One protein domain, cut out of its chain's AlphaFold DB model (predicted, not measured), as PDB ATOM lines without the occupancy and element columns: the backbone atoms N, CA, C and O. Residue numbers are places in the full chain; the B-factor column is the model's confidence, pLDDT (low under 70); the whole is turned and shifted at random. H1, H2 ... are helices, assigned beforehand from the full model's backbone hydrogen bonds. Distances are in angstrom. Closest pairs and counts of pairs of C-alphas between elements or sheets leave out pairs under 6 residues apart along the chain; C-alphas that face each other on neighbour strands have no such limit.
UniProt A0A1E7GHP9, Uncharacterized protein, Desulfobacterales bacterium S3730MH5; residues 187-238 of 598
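This is residues 187 to 238 of the 598 residues of an uncharacterized protein of Desulfobacterales bacterium S3730MH5 (UniProt A0A1E7GHP9). Two helices, H2 and the much longer H3, meet near their ends as an open V, and the one-turn helix H1 sits between the two arms. A long loop, residues 191 to 206, leads from H1 to the far end of H2; its residues 200 to 205 stick out, as do residues 230 to 238 at the end of H3. The printed part has 52 residues with three named helices, in the order H1, H2, H3, and no named strand; the class is all helix. The whole is loose, with a radius of gyration of the C-alphas of 12.4 A, and spans 32 by 27 by 17 A.

The printed part begins with H1, residues 187 to 190, whose first C-alpha, that of Phe 187, is at (-26.672, 42.991, -9.900). Residues 191 to 206 hold no named element. H2 takes residues 207 to 216 and measures 14.2 A from first to last C-alpha, beginning at C-alpha 207 at (-32.556, 35.708, -3.637). After Asp 217 comes H3, residues 218 to 238, the longest helix, with 30.0 A from first to last C-alpha; it ends at C-alpha 238 at (-9.080, 45.059, -18.861).

H1 and H3 only just touch, with 3 pairs of C-alphas within 8 A; the closest C-alphas are those of Phe 187 and His 228, 6.5 A apart. H3 touches H1 with residues 224 to 228 alone. H1 and H2 are close but not clearly touching: their closest C-alphas, those of Leu 190 and Met 211, are 7.2 A apart. H2 and H3 touch only at the corner by their link, and only just, with 3 pairs of C-alphas within 8 A; the closest C-alphas are those of Leu 214 and Ala 221, 5.3 A apart. Here H3 takes part with residues 220 to 221 alone. H2 and H3 run opposite ways at a steep tilt of 64 degrees, and their centres are 18.0 A apart. In H2 and H3 every O i to N i+4 pair is within hydrogen-bond range, while H1 is too short for such a pair and has its one O i to N i+3 pair within range.

The two C-alphas farthest apart are those of His 216 and Val 238, at 34.2 A. The printed part has no cut. The link from H1 to H2, of 16 residues, is long, and the link from H2 to H3, of one residue, is tight. Residues 200 to 205 stand free, as do residues 215 to 220, of which 218 to 220 belong to H3, and residues 230 to 238 of H3. The mean pLDDT of the printed part is 73.8; residues 191 to 206 and 236 to 238 are under 70.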
ATOM      1  N   PHE A 187     -25.656  41.933  -9.986       82.50
ATOM      2  CA  PHE A 187     -26.672  42.991  -9.900       82.50
ATOM      3  C   PHE A 187     -27.603  43.078 -11.125       82.50
ATOM      4  O   PHE A 187     -28.809  43.279 -10.999       82.50
ATOM      5  N   ASN A 188     -27.085  42.859 -12.338       77.19
ATOM      6  CA  ASN A 188     -27.913  42.848 -13.553       77.19
ATOM      7  C   ASN A 188     -28.872  41.653 -13.638       77.19
ATOM      8  O   ASN A 188     -29.929  41.775 -14.257       77.19
ATOM      9  N   LEU A 189     -28.503  40.496 -13.079       73.00
ATOM     10  CA  LEU A 189     -29.375  39.317 -13.046       73.00
ATOM     11  C   LEU A 189     -30.548  39.569 -12.103       73.00
ATOM     12  O   LEU A 189     -31.679  39.256 -12.452       73.00
ATOM     13  N   LEU A 190     -30.285  40.233 -10.977       70.69
ATOM     14  CA  LEU A 190     -31.276  40.628  -9.978       70.69
ATOM     15  C   LEU A 190     -32.371  41.554 -10.537       70.69
ATOM     16  O   LEU A 190     -33.515  41.506 -10.086       70.69
ATOM     17  N   GLN A 191     -32.065  42.372 -11.550       66.38
ATOM     18  CA  GLN A 191     -33.055  43.246 -12.192       66.38
ATOM     19  C   GLN A 191     -33.957  42.540 -13.220       66.38
ATOM     20  O   GLN A 191     -34.932  43.135 -13.686       66.38
ATOM     21  N   GLN A 192     -33.662  41.294 -13.599       66.62
ATOM     22  CA  GLN A 192     -34.476  40.551 -14.561       66.62
ATOM     23  C   GLN A 192     -35.668  39.898 -13.853       66.62
ATOM     24  O   GLN A 192     -35.509  39.256 -12.821       66.62
ATOM     25  N   GLU A 193     -36.873  39.988 -14.427       58.38
ATOM     26  CA  GLU A 193     -38.070  39.327 -13.865       58.38
ATOM     27  C   GLU A 193     -37.917  37.793 -13.763       58.38
ATOM     28  O   GLU A 193     -38.632  37.152 -12.998       58.38
ATOM     29  N   THR A 194     -36.962  37.209 -14.497       57.53
ATOM     30  CA  THR A 194     -36.625  35.776 -14.513       57.53
ATOM     31  C   THR A 194     -35.430  35.403 -13.627       57.53
ATOM     32  O   THR A 194     -34.959  34.272 -13.714       57.53
ATOM     33  N   ALA A 195     -34.921  36.321 -12.791       55.44
ATOM     34  CA  ALA A 195     -33.734  36.113 -11.949       55.44
ATOM     35  C   ALA A 195     -33.694  34.772 -11.182       55.44
ATOM     36  O   ALA A 195     -32.627  34.167 -11.144       55.44
ATOM     37  N   PRO A 196     -34.803  34.248 -10.614       56.25
ATOM     38  CA  PRO A 196     -34.763  32.986  -9.869       56.25
ATOM     39  C   PRO A 196     -34.452  31.753 -10.736       56.25
ATOM     40  O   PRO A 196     -33.992  30.742 -10.215       56.25
ATOM     41  N   GLU A 197     -34.712  31.812 -12.046       55.31
ATOM     42  CA  GLU A 197     -34.614  30.664 -12.962       55.31
ATOM     43  C   GLU A 197     -33.242  30.544 -13.649       55.31
ATOM     44  O   GLU A 197     -32.944  29.516 -14.257       55.31
ATOM     45  N   THR A 198     -32.403  31.583 -13.577       54.91
ATOM     46  CA  THR A 198     -31.101  31.668 -14.268       54.91
ATOM     47  C   THR A 198     -29.894  31.531 -13.338       54.91
ATOM     48  O   THR A 198     -28.754  31.598 -13.804       54.91
ATOM     49  N   LEU A 199     -30.121  31.331 -12.039       56.03
ATOM     50  CA  LEU A 199     -29.062  31.194 -11.044       56.03
ATOM     51  C   LEU A 199     -28.405  29.801 -11.101       56.03
ATOM     52  O   LEU A 199     -29.108  28.804 -11.286       56.03
ATOM     53  N   PRO A 200     -27.073  29.704 -10.933       52.16
ATOM     54  CA  PRO A 200     -26.361  28.430 -10.847       52.16
ATOM     55  C   PRO A 200     -26.964  27.466  -9.809       52.16
ATOM     56  O   PRO A 200     -27.251  27.860  -8.676       52.16
ATOM     57  N   GLU A 201     -27.100  26.184 -10.171       42.72
ATOM     58  CA  GLU A 201     -27.471  25.113  -9.233       42.72
ATOM     59  C   GLU A 201     -26.459  25.072  -8.069       42.72
ATOM     60  O   GLU A 201     -25.278  24.803  -8.279       42.72
ATOM     61  N   GLY A 202     -26.913  25.362  -6.845       44.53
ATOM     62  CA  GLY A 202     -26.076  25.416  -5.634       44.53
ATOM     63  C   GLY A 202     -26.201  26.721  -4.844       44.53
ATOM     64  O   GLY A 202     -25.935  26.733  -3.645       44.53
ATOM     65  N   ILE A 203     -26.689  27.793  -5.476       52.81
ATOM     66  CA  ILE A 203     -27.033  29.049  -4.801       52.81
ATOM     67  C   ILE A 203     -28.469  28.914  -4.286       52.81
ATOM     68  O   ILE A 203     -29.433  29.313  -4.932       52.81
ATOM     69  N   HIS A 204     -28.613  28.297  -3.116       50.78
ATOM     70  CA  HIS A 204     -29.856  28.301  -2.338       50.78
ATOM     71  C   HIS A 204     -29.966  29.548  -1.445       50.78
ATOM     72  O   HIS A 204     -30.665  29.514  -0.435       50.78
ATOM     73  N   LEU A 205     -29.286  30.647  -1.794       57.41
ATOM     74  CA  LEU A 205     -29.548  31.922  -1.139       57.41
ATOM     75  C   LEU A 205     -31.012  32.302  -1.404       57.41
ATOM     76  O   LEU A 205     -31.490  32.131  -2.533       57.41
ATOM     77  N   PRO A 206     -31.748  32.823  -0.410       68.25
ATOM     78  CA  PRO A 206     -33.088  33.343  -0.623       68.25
ATOM     79  C   PRO A 206     -32.988  34.640  -1.438       68.25
ATOM     80  O   PRO A 206     -33.152  35.731  -0.910       68.25
ATOM     81  N   VAL A 207     -32.703  34.549  -2.739       71.38
ATOM     82  CA  VAL A 207     -32.556  35.708  -3.637       71.38
ATOM     83  C   VAL A 207     -33.791  36.602  -3.578       71.38
ATOM     84  O   VAL A 207     -33.673  37.820  -3.625       71.38
ATOM     85  N   GLU A 208     -34.972  36.018  -3.377       74.44
ATOM     86  CA  GLU A 208     -36.211  36.755  -3.118       74.44
ATOM     87  C   GLU A 208     -36.131  37.651  -1.870       74.44
ATOM     88  O   GLU A 208     -36.613  38.782  -1.912       74.44
ATOM     89  N   LEU A 209     -35.494  37.178  -0.792       79.50
ATOM     90  CA  LEU A 209     -35.252  37.947   0.431       79.50
ATOM     91  C   LEU A 209     -34.272  39.091   0.163       79.50
ATOM     92  O   LEU A 209     -34.614  40.236   0.429       79.50
ATOM     93  N   TYR A 210     -33.117  38.825  -0.455       81.75
ATOM     94  CA  TYR A 210     -32.170  39.887  -0.828       81.75
ATOM     95  C   TYR A 210     -32.814  40.941  -1.732       81.75
ATOM     96  O   TYR A 210     -32.618  42.138  -1.556       81.75
ATOM     97  N   MET A 211     -33.641  40.513  -2.684       80.19
ATOM     98  CA  MET A 211     -34.371  41.425  -3.555       80.19
ATOM     99  C   MET A 211     -35.425  42.243  -2.818       80.19
ATOM    100  O   MET A 211     -35.655  43.397  -3.187       80.19
ATOM    101  N   ALA A 212     -36.084  41.671  -1.810       81.56
ATOM    102  CA  ALA A 212     -36.978  42.425  -0.943       81.56
ATOM    103  C   ALA A 212     -36.183  43.501  -0.191       81.56
ATOM    104  O   ALA A 212     -36.507  44.681  -0.310       81.56
ATOM    105  N   GLU A 213     -35.092  43.117   0.464       85.88
ATOM    106  CA  GLU A 213     -34.197  44.017   1.195       85.88
ATOM    107  C   GLU A 213     -33.673  45.177   0.327       85.88
ATOM    108  O   GLU A 213     -33.774  46.341   0.711       85.88
ATOM    109  N   LEU A 214     -33.212  44.898  -0.898       86.44
ATOM    110  CA  LEU A 214     -32.753  45.933  -1.837       86.44
ATOM    111  C   LEU A 214     -33.874  46.871  -2.310       86.44
ATOM    112  O   LEU A 214     -33.616  48.023  -2.659       86.44
ATOM    113  N   ARG A 215     -35.129  46.408  -2.348       84.38
ATOM    114  CA  ARG A 215     -36.279  47.276  -2.662       84.38
ATOM    115  C   ARG A 215     -36.651  48.174  -1.487       84.38
ATOM    116  O   ARG A 215     -37.116  49.290  -1.728       84.38
ATOM    117  N   HIS A 216     -36.475  47.684  -0.262       85.94
ATOM    118  CA  HIS A 216     -36.692  48.450   0.962       85.94
ATOM    119  C   HIS A 216     -35.624  49.537   1.123       85.94
ATOM    120  O   HIS A 216     -35.948  50.694   1.390       85.94
ATOM    121  N   ASP A 217     -34.366  49.211   0.832       90.81
ATOM    122  CA  ASP A 217     -33.238  50.108   1.047       90.81
ATOM    123  C   ASP A 217     -32.624  50.646  -0.257       90.81
ATOM    124  O   ASP A 217     -31.723  50.069  -0.873       90.81
ATOM    125  N   LYS A 218     -33.093  51.828  -0.665       89.81
ATOM    126  CA  LYS A 218     -32.645  52.486  -1.905       89.81
ATOM    127  C   LYS A 218     -31.194  52.951  -1.868       89.81
ATOM    128  O   LYS A 218     -30.592  53.113  -2.930       89.81
ATOM    129  N   ILE A 219     -30.656  53.243  -0.684       92.62
ATOM    130  CA  ILE A 219     -29.264  53.681  -0.544       92.62
ATOM    131  C   ILE A 219     -28.360  52.478  -0.785       92.62
ATOM    132  O   ILE A 219     -27.458  52.574  -1.614       92.62
ATOM    133  N   LEU A 220     -28.662  51.345  -0.144       92.25
ATOM    134  CA  LEU A 220     -27.959  50.087  -0.372       92.25
ATOM    135  C   LEU A 220     -27.986  49.703  -1.852       92.25
ATOM    136  O   LEU A 220     -26.932  49.525  -2.458       92.25
ATOM    137  N   ALA A 221     -29.171  49.674  -2.467       91.00
ATOM    138  CA  ALA A 221     -29.303  49.330  -3.882       91.00
ATOM    139  C   ALA A 221     -28.462  50.232  -4.801       91.00
ATOM    140  O   ALA A 221     -27.851  49.742  -5.748       91.00
ATOM    141  N   ARG A 222     -28.399  51.540  -4.516       91.94
ATOM    142  CA  ARG A 222     -27.603  52.491  -5.302       91.94
ATOM    143  C   ARG A 222     -26.100  52.257  -5.158       91.94
ATOM    144  O   ARG A 222     -25.392  52.364  -6.154       91.94
ATOM    145  N   VAL A 223     -25.623  51.968  -3.947       92.38
ATOM    146  CA  VAL A 223     -24.204  51.664  -3.705       92.38
ATOM    147  C   VAL A 223     -23.805  50.401  -4.470       92.38
ATOM    148  O   VAL A 223     -22.839  50.430  -5.226       92.38
ATOM    149  N   LEU A 224     -24.603  49.332  -4.378       90.38
ATOM    150  CA  LEU A 224     -24.321  48.089  -5.103       90.38
ATOM    151  C   LEU A 224     -24.400  48.264  -6.631       90.38
ATOM    152  O   LEU A 224     -23.596  47.681  -7.353       90.38
ATOM    153  N   GLU A 225     -25.325  49.087  -7.141       91.06
ATOM    154  CA  GLU A 225     -25.397  49.427  -8.571       91.06
ATOM    155  C   GLU A 225     -24.139  50.167  -9.050       91.06
ATOM    156  O   GLU A 225     -23.620  49.894 -10.139       91.06
ATOM    157  N   GLU A 226     -23.652  51.122  -8.254       90.81
ATOM    158  CA  GLU A 226     -22.458  51.898  -8.573       90.81
ATOM    159  C   GLU A 226     -21.210  51.014  -8.604       90.81
ATOM    160  O   GLU A 226     -20.482  51.053  -9.602       90.81
ATOM    161  N   GLU A 227     -21.028  50.153  -7.604       88.19
ATOM    162  CA  GLU A 227     -19.939  49.174  -7.580       88.19
ATOM    163  C   GLU A 227     -20.038  48.162  -8.712       88.19
ATOM    164  O   GLU A 227     -19.045  47.875  -9.381       88.19
ATOM    165  N   HIS A 228     -21.242  47.672  -9.017       87.06
ATOM    166  CA  HIS A 228     -21.439  46.795 -10.164       87.06
ATOM    167  C   HIS A 228     -20.979  47.478 -11.456       87.06
ATOM    168  O   HIS A 228     -20.256  46.893 -12.268       87.06
ATOM    169  N   ARG A 229     -21.366  48.743 -11.657       84.88
ATOM    170  CA  ARG A 229     -20.961  49.526 -12.828       84.88
ATOM    171  C   ARG A 229     -19.447  49.742 -12.866       84.88
ATOM    172  O   ARG A 229     -18.875  49.659 -13.954       84.88
ATOM    173  N   LEU A 230     -18.809  50.019 -11.728       81.00
ATOM    174  CA  LEU A 230     -17.355  50.179 -11.626       81.00
ATOM    175  C   LEU A 230     -16.634  48.868 -11.941       81.00
ATOM    176  O   LEU A 230     -15.790  48.852 -12.835       81.00
ATOM    177  N   SER A 231     -17.032  47.766 -11.307       78.81
ATOM    178  CA  SER A 231     -16.503  46.421 -11.554       78.81
ATOM    179  C   SER A 231     -16.627  46.033 -13.031       78.81
ATOM    180  O   SER A 231     -15.643  45.663 -13.674       78.81
ATOM    181  N   ARG A 232     -17.801  46.239 -13.642       77.94
ATOM    182  CA  ARG A 232     -18.006  46.019 -15.084       77.94
ATOM    183  C   ARG A 232     -17.159  46.947 -15.946       77.94
ATOM    184  O   ARG A 232     -16.652  46.507 -16.975       77.94
ATOM    185  N   GLY A 233     -17.006  48.208 -15.552       71.75
ATOM    186  CA  GLY A 233     -16.154  49.180 -16.234       71.75
ATOM    187  C   GLY A 233     -14.683  48.765 -16.221       71.75
ATOM    188  O   GLY A 233     -14.036  48.806 -17.264       71.75
ATOM    189  N   ILE A 234     -14.183  48.288 -15.080       71.94
ATOM    190  CA  ILE A 234     -12.828  47.746 -14.927       71.94
ATOM    191  C   ILE A 234     -12.670  46.485 -15.777       71.94
ATOM    192  O   ILE A 234     -11.739  46.413 -16.571       71.94
ATOM    193  N   GLN A 235     -13.603  45.530 -15.698       71.06
ATOM    194  CA  GLN A 235     -13.582  44.324 -16.536       71.06
ATOM    195  C   GLN A 235     -13.548  44.673 -18.029       71.06
ATOM    196  O   GLN A 235     -12.764  44.107 -18.786       71.06
ATOM    197  N   GLN A 236     -14.363  45.633 -18.472       68.88
ATOM    198  CA  GLN A 236     -14.354  46.103 -19.858       68.88
ATOM    199  C   GLN A 236     -13.038  46.803 -20.223       68.88
ATOM    200  O   GLN A 236     -12.528  46.594 -21.324       68.88
ATOM    201  N   ALA A 237     -12.463  47.600 -19.321       66.12
ATOM    202  CA  ALA A 237     -11.168  48.244 -19.527       66.12
ATOM    203  C   ALA A 237     -10.042  47.204 -19.664       66.12
ATOM    204  O   ALA A 237      -9.264  47.269 -20.615       66.12
ATOM    205  N   VAL A 238     -10.023  46.187 -18.798       67.12
ATOM    206  CA  VAL A 238      -9.080  45.059 -18.861       67.12
ATOM    207  C   VAL A 238      -9.249  44.260 -20.154       67.12
ATOM    208  O   VAL A 238      -8.260  43.930 -20.794       67.12
TER     209      VAL A 238